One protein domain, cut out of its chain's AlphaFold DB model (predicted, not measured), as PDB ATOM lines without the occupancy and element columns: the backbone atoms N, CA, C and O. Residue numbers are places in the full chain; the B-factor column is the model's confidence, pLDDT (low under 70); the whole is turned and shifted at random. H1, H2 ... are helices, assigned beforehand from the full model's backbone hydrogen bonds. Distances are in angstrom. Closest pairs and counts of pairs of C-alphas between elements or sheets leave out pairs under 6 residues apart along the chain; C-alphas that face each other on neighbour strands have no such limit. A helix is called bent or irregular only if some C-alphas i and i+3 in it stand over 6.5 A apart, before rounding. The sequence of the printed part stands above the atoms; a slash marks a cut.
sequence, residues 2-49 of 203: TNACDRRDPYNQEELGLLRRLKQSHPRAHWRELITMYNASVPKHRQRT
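Overview. This is residues 2 to 49 of the 203 residues of an uncharacterized protein of Blastomyces percursus (UniProt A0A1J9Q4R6). Two helices, H2 and H3, pack on each other at a steep tilt to make the core of this small domain, the chain folding back between them through residues 26 to 30. A very short first helix, H1, lies away from this pair at one end of the longest axis, and the stretch after H3, residues 41 to 49, fills the space between H3 and H1. The printed part has 48 residues with three named helices, H1, H2 and H3 in that order along the chain, and no named strand; the class is all helix. The whole is compact, with a radius of gyration of the C-alphas of 10.6 A, and it spans 31 by 21 by 14 A along its three main axes.

Arrangement. Along the printed part, H1, residues 4 to 7, comes first. It is followed by H2, residues 13 to 25, and then by H3, residues 31 to 40. H1 touches no helix. It is apart from H2, although a tight link of 5 residues, 8 to 12, joins the two, and it is apart from H3 as well, with no C-alpha of the one within 8 A of the other. H2 and H3 are also joined by a tight link of 5 residues, 26 to 30, and these two helices touch, with 6 pairs of C-alphas within 8 A. The closest C-alphas of the two are those of Leu 22 and Leu 34, 6.9 A apart. H2 touches H3 with residues 18 to 23 alone. The lines of H2 and H3 stand at a steep tilt of 47 degrees, and the helices run opposite ways. Centre to centre, H2 and H3 are 11.4 A apart. In H2 and H3 every O i to N i+4 pair is within hydrogen-bond range, while H1, with 4 residues, is too short for such a pair and has one O i to N i+3 pair, which is within range.

Along the chain. H1 runs from Ala 4, with its C-alpha at (4.760, 10.991, 28.907), to Arg 7, and measures 5.0 A from first to last C-alpha. H2 is the longest helix, with 13 residues from Gln 13 to Ser 25, and measures 18.1 A from first to last C-alpha. Its C-alpha 13 is at (-3.237, 5.362, 16.974) and its C-alpha 25 at (-19.015, 12.409, 22.458), and x falls from one end to the other. H3 has 10 residues, from Trp 31 to Ala 40, and measures 14.1 A from first to last C-alpha. It ends with C-alpha 40 at (-8.221, 8.329, 33.331). After it, residues 44 to 46 are a further run of helix, three residues long and without a name. None of the three named helices is bent.

Size, cuts and confidence. The two C-alphas farthest apart are those of Thr 2 and Arg 28, 31.3 A from each other. The first and last printed C-alphas, those of Thr 2 and Thr 49, are 13.3 A apart. The printed part has no cut: its residues run from 2 to 49 without a gap, within a full chain of 203 residues. Neither link between named helices is long. The mean pLDDT of the printed part is 87.7. The model's confidence is low at residues 2 to 8, which are under 70, and H1 has a mean pLDDT of 56, against 95 for H2 and 95 for H3.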
ATOM      1  N   THR A   2       8.400   8.518  35.306       48.19
ATOM      2  CA  THR A   2       8.228   9.827  34.648       48.19
ATOM      3  C   THR A   2       7.037   9.800  33.685       48.19
ATOM      4  O   THR A   2       6.787   8.776  33.044       48.19
ATOM      5  N   ASN A   3       6.286  10.896  33.597       51.38
ATOM      6  CA  ASN A   3       5.070  10.983  32.786       51.38
ATOM      7  C   ASN A   3       5.420  11.168  31.291       51.38
ATOM      8  O   ASN A   3       6.477  11.703  30.962       51.38
ATOM      9  N   ALA A   4       4.536  10.786  30.355       57.22
ATOM     10  CA  ALA A   4       4.760  10.991  28.907       57.22
ATOM     11  C   ALA A   4       4.935  12.467  28.524       57.22
ATOM     12  O   ALA A   4       5.560  12.771  27.505       57.22
ATOM     13  N   CYS A   5       4.379  13.393  29.313       53.44
ATOM     14  CA  CYS A   5       4.617  14.821  29.123       53.44
ATOM     15  C   CYS A   5       6.101  15.188  29.234       53.44
ATOM     16  O   CYS A   5       6.547  16.085  28.523       53.44
ATOM     17  N   ASP A   6       6.861  14.439  30.032       54.81
ATOM     18  CA  ASP A   6       8.280  14.691  30.286       54.81
ATOM     19  C   ASP A   6       9.170  14.065  29.200       54.81
ATOM     20  O   ASP A   6      10.323  14.454  29.038       54.81
ATOM     21  N   ARG A   7       8.631  13.116  28.421       59.34
ATOM     22  CA  ARG A   7       9.375  12.337  27.412       59.34
ATOM     23  C   ARG A   7       9.095  12.744  25.963       59.34
ATOM     24  O   ARG A   7       9.780  12.277  25.063       59.34
ATOM     25  N   ARG A   8       8.110  13.624  25.727       68.75
ATOM     26  CA  ARG A   8       7.624  14.000  24.380       68.75
ATOM     27  C   ARG A   8       7.254  12.786  23.512       68.75
ATOM     28  O   ARG A   8       7.382  12.839  22.292       68.75
ATOM     29  N   ASP A   9       6.757  11.713  24.127       81.12
ATOM     30  CA  ASP A   9       6.439  10.488  23.394       81.12
ATOM     31  C   ASP A   9       5.411  10.760  22.283       81.12
ATOM     32  O   ASP A   9       4.415  11.453  22.541       81.12
ATOM     33  N   PRO A  10       5.568  10.183  21.081       86.62
ATOM     34  CA  PRO A  10       4.584  10.332  20.018       86.62
ATOM     35  C   PRO A  10       3.232   9.744  20.438       86.62
ATOM     36  O   PRO A  10       3.156   8.807  21.240       86.62
ATOM     37  N   TYR A  11       2.154  10.313  19.897       89.56
ATOM     38  CA  TYR A  11       0.809   9.767  20.076       89.56
ATOM     39  C   TYR A  11       0.648   8.509  19.226       89.56
ATOM     40  O   TYR A  11       0.918   8.555  18.024       89.56
ATOM     41  N   ASN A  12       0.199   7.410  19.827       91.19
ATOM     42  CA  ASN A  12      -0.121   6.193  19.080       91.19
ATOM     43  C   ASN A  12      -1.548   6.272  18.495       91.19
ATOM     44  O   ASN A  12      -2.315   7.182  18.811       91.19
ATOM     45  N   GLN A  13      -1.922   5.327  17.630       90.00
ATOM     46  CA  GLN A  13      -3.237   5.362  16.974       90.00
ATOM     47  C   GLN A  13      -4.410   5.229  17.955       90.00
ATOM     48  O   GLN A  13      -5.431   5.894  17.781       90.00
ATOM     49  N   GLU A  14      -4.264   4.433  19.015       93.50
ATOM     50  CA  GLU A  14      -5.304   4.245  20.034       93.50
ATOM     51  C   GLU A  14      -5.607   5.542  20.789       93.50
ATOM     52  O   GLU A  14      -6.766   5.901  20.987       93.50
ATOM     53  N   GLU A  15      -4.568   6.292  21.147       94.44
ATOM     54  CA  GLU A  15      -4.670   7.598  21.789       94.44
ATOM     55  C   GLU A  15      -5.308   8.645  20.876       94.44
ATOM     56  O   GLU A  15      -6.138   9.440  21.323       94.44
ATOM     57  N   LEU A  16      -4.958   8.641  19.587       94.25
ATOM     58  CA  LEU A  16      -5.598   9.511  18.596       94.25
ATOM     59  C   LEU A  16      -7.077   9.160  18.432       94.25
ATOM     60  O   LEU A  16      -7.920  10.057  18.349       94.25
ATOM     61  N   GLY A  17      -7.400   7.865  18.424       95.50
ATOM     62  CA  GLY A  17      -8.768   7.359  18.419       95.50
ATOM     63  C   GLY A  17      -9.538   7.757  19.676       95.50
ATOM     64  O   GLY A  17     -10.684   8.193  19.585       95.50
ATOM     65  N   LEU A  18      -8.917   7.674  20.854       96.56
ATOM     66  CA  LEU A  18      -9.493   8.123  22.121       96.56
ATOM     67  C   LEU A  18      -9.783   9.627  22.104       96.56
ATOM     68  O   LEU A  18     -10.912  10.026  22.375       96.56
ATOM     69  N   LEU A  19      -8.804  10.459  21.733       95.81
ATOM     70  CA  LEU A  19      -8.983  11.911  21.659       95.81
ATOM     71  C   LEU A  19     -10.106  12.291  20.683       95.81
ATOM     72  O   LEU A  19     -10.929  13.156  20.991       95.81
ATOM     73  N   ARG A  20     -10.184  11.607  19.533       96.06
ATOM     74  CA  ARG A  20     -11.262  11.786  18.552       96.06
ATOM     75  C   ARG A  20     -12.625  11.425  19.133       96.06
ATOM     76  O   ARG A  20     -13.536  12.244  19.046       96.06
ATOM     77  N   ARG A  21     -12.747  10.249  19.756       96.81
ATOM     78  CA  ARG A  21     -13.991   9.796  20.393       96.81
ATOM     79  C   ARG A  21     -14.446  10.764  21.476       96.81
ATOM     80  O   ARG A  21     -15.597  11.171  21.447       96.81
ATOM     81  N   LEU A  22     -13.548  11.194  22.363       96.00
ATOM     82  CA  LEU A  22     -13.870  12.136  23.440       96.00
ATOM     83  C   LEU A  22     -14.390  13.474  22.906       96.00
ATOM     84  O   LEU A  22     -15.373  13.999  23.423       96.00
ATOM     85  N   LYS A  23     -13.776  14.013  21.848       94.31
ATOM     86  CA  LYS A  23     -14.245  15.252  21.211       94.31
ATOM     87  C   LYS A  23     -15.577  15.100  20.483       94.31
ATOM     88  O   LYS A  23     -16.320  16.072  20.398       94.31
ATOM     89  N   GLN A  24     -15.873  13.913  19.962       93.56
ATOM     90  CA  GLN A  24     -17.149  13.619  19.312       93.56
ATOM     91  C   GLN A  24     -18.276  13.400  20.326       93.56
ATOM     92  O   GLN A  24     -19.369  13.912  20.122       93.56
ATOM     93  N   SER A  25     -18.016  12.676  21.419       95.75
ATOM     94  CA  SER A  25     -19.015  12.409  22.458       95.75
ATOM     95  C   SER A  25     -19.263  13.606  23.374       95.75
ATOM     96  O   SER A  25     -20.365  13.749  23.891       95.75
ATOM     97  N   HIS A  26     -18.278  14.494  23.533       93.81
ATOM     98  CA  HIS A  26     -18.381  15.679  24.385       93.81
ATOM     99  C   HIS A  26     -17.983  16.960  23.625       93.81
ATOM    100  O   HIS A  26     -16.965  17.586  23.938       93.81
ATOM    101  N   PRO A  27     -18.771  17.393  22.624       89.81
ATOM    102  CA  PRO A  27     -18.411  18.522  21.762       89.81
ATOM    103  C   PRO A  27     -18.313  19.857  22.514       89.81
ATOM    104  O   PRO A  27     -17.554  20.733  22.108       89.81
ATOM    105  N   ARG A  28     -19.053  19.998  23.621       91.62
ATOM    106  CA  ARG A  28     -19.085  21.200  24.469       91.62
ATOM    107  C   ARG A  28     -18.204  21.100  25.717       91.62
ATOM    108  O   ARG A  28     -18.132  22.062  26.470       91.62
ATOM    109  N   ALA A  29     -17.546  19.962  25.954       90.56
ATOM    110  CA  ALA A  29     -16.725  19.807  27.150       90.56
ATOM    111  C   ALA A  29     -15.509  20.731  27.109       90.56
ATOM    112  O   ALA A  29     -14.779  20.823  26.109       90.56
ATOM    113  N   HIS A  30     -15.250  21.369  28.248       92.88
ATOM    114  CA  HIS A  30     -14.055  22.169  28.422       92.88
ATOM    115  C   HIS A  30     -12.813  21.278  28.370       92.88
ATOM    116  O   HIS A  30     -12.806  20.121  28.793       92.88
ATOM    117  N   TRP A  31     -11.698  21.846  27.911       92.25
ATOM    118  CA  TRP A  31     -10.437  21.110  27.817       92.25
ATOM    119  C   TRP A  31      -9.995  20.489  29.141       92.25
ATOM    120  O   TRP A  31      -9.443  19.396  29.124       92.25
ATOM    121  N   ARG A  32     -10.262  21.152  30.275       93.25
ATOM    122  CA  ARG A  32      -9.938  20.626  31.610       93.25
ATOM    123  C   ARG A  32     -10.609  19.272  31.860       93.25
ATOM    124  O   ARG A  32      -9.944  18.343  32.296       93.25
ATOM    125  N   GLU A  33     -11.885  19.161  31.521       94.50
ATOM    126  CA  GLU A  33     -12.679  17.944  31.684       94.50
ATOM    127  C   GLU A  33     -12.227  16.839  30.719       94.50
ATOM    128  O   GLU A  33     -12.001  15.701  31.127       94.50
ATOM    129  N   LEU A  34     -11.981  17.194  29.454       94.56
ATOM    130  CA  LEU A  34     -11.465  16.262  28.448       94.56
ATOM    131  C   LEU A  34     -10.121  15.647  28.843       94.56
ATOM    132  O   LEU A  34      -9.892  14.470  28.579       94.56
ATOM    133  N   ILE A  35      -9.235  16.417  29.479       95.50
ATOM    134  CA  ILE A  35      -7.954  15.900  29.979       95.50
ATOM    135  C   ILE A  35      -8.181  14.901  31.100       95.50
ATOM    136  O   ILE A  35      -7.529  13.863  31.101       95.50
ATOM    137  N   THR A  36      -9.085  15.194  32.037       95.56
ATOM    138  CA  THR A  36      -9.420  14.265  33.121       95.56
ATOM    139  C   THR A  36      -9.910  12.939  32.548       95.56
ATOM    140  O   THR A  36      -9.371  11.891  32.897       95.56
ATOM    141  N   MET A  37     -10.850  12.979  31.598       96.62
ATOM    142  CA  MET A  37     -11.360  11.775  30.932       96.62
ATOM    143  C   MET A  37     -10.273  11.033  30.144       96.62
ATOM    144  O   MET A  37     -10.154   9.811  30.243       96.62
ATOM    145  N   TYR A  38      -9.443  11.759  29.390       96.75
ATOM    146  CA  TYR A  38      -8.346  11.170  28.626       96.75
ATOM    147  C   TYR A  38      -7.327  10.491  29.549       96.75
ATOM    148  O   TYR A  38      -6.998   9.326  29.347       96.75
ATOM    149  N   ASN A  39      -6.854  11.189  30.586       95.69
ATOM    150  CA  ASN A  39      -5.817  10.701  31.497       95.69
ATOM    151  C   ASN A  39      -6.301   9.565  32.407       95.69
ATOM    152  O   ASN A  39      -5.478   8.755  32.833       95.69
ATOM    153  N   ALA A  40      -7.606   9.483  32.678       96.38
ATOM    154  CA  ALA A  40      -8.221   8.329  33.331       96.38
ATOM    155  C   ALA A  40      -8.257   7.085  32.424       96.38
ATOM    156  O   ALA A  40      -8.283   5.964  32.922       96.38
ATOM    157  N   SER A  41      -8.230   7.280  31.102       95.75
ATOM    158  CA  SER A  41      -8.353   6.213  30.099       95.75
ATOM    159  C   SER A  41      -7.012   5.711  29.552       95.75
ATOM    160  O   SER A  41      -6.998   4.815  28.710       95.75
ATOM    161  N   VAL A  42      -5.881   6.284  29.980       93.31
ATOM    162  CA  VAL A  42      -4.540   5.890  29.522       93.31
ATOM    163  C   VAL A  42      -3.624   5.559  30.705       93.31
ATOM    164  O   VAL A  42      -3.799   6.111  31.794       93.31
ATOM    165  N   PRO A  43      -2.605   4.696  30.523       91.94
ATOM    166  CA  PRO A  43      -1.617   4.425  31.565       91.94
ATOM    167  C   PRO A  43      -0.937   5.703  32.070       91.94
ATOM    168  O   PRO A  43      -0.715   6.633  31.297       91.94
ATOM    169  N   LYS A  44      -0.510   5.731  33.344       88.94
ATOM    170  CA  LYS A  44       0.149   6.907  33.962       88.94
ATOM    171  C   LYS A  44       1.285   7.479  33.103       88.94
ATOM    172  O   LYS A  44       1.345   8.677  32.856       88.94
ATOM    173  N   HIS A  45       2.133   6.607  32.558       86.31
ATOM    174  CA  HIS A  45       3.257   7.000  31.707       86.31
ATOM    175  C   HIS A  45       2.848   7.533  30.322       86.31
ATOM    176  O   HIS A  45       3.726   7.956  29.589       86.31
ATOM    177  N   ARG A  46       1.561   7.508  29.952       90.75
ATOM    178  CA  ARG A  46       0.980   8.037  28.701       90.75
ATOM    179  C   ARG A  46       0.092   9.262  28.920       90.75
ATOM    180  O   ARG A  46      -0.406   9.839  27.953       90.75
ATOM    181  N   GLN A  47      -0.102   9.676  30.171       93.50
ATOM    182  CA  GLN A  47      -0.893  10.858  30.494       93.50
ATOM    183  C   GLN A  47      -0.294  12.116  29.856       93.50
ATOM    184  O   GLN A  47       0.924  12.261  29.708       93.50
ATOM    185  N   ARG A  48      -1.174  13.029  29.447       92.31
ATOM    186  CA  ARG A  48      -0.831  14.233  28.686       92.31
ATOM    187  C   ARG A  48      -1.282  15.488  29.422       92.31
ATOM    188  O   ARG A  48      -2.211  15.470  30.228       92.31
ATOM    189  N   THR A  49      -0.621  16.599  29.114       91.94
ATOM    190  CA  THR A  49      -1.008  17.922  29.612       91.94
ATOM    191  C   THR A  49      -2.146  18.510  28.779       91.94
ATOM    192  O   THR A  49      -2.389  18.091  27.642       91.94
TER     193      THR A  49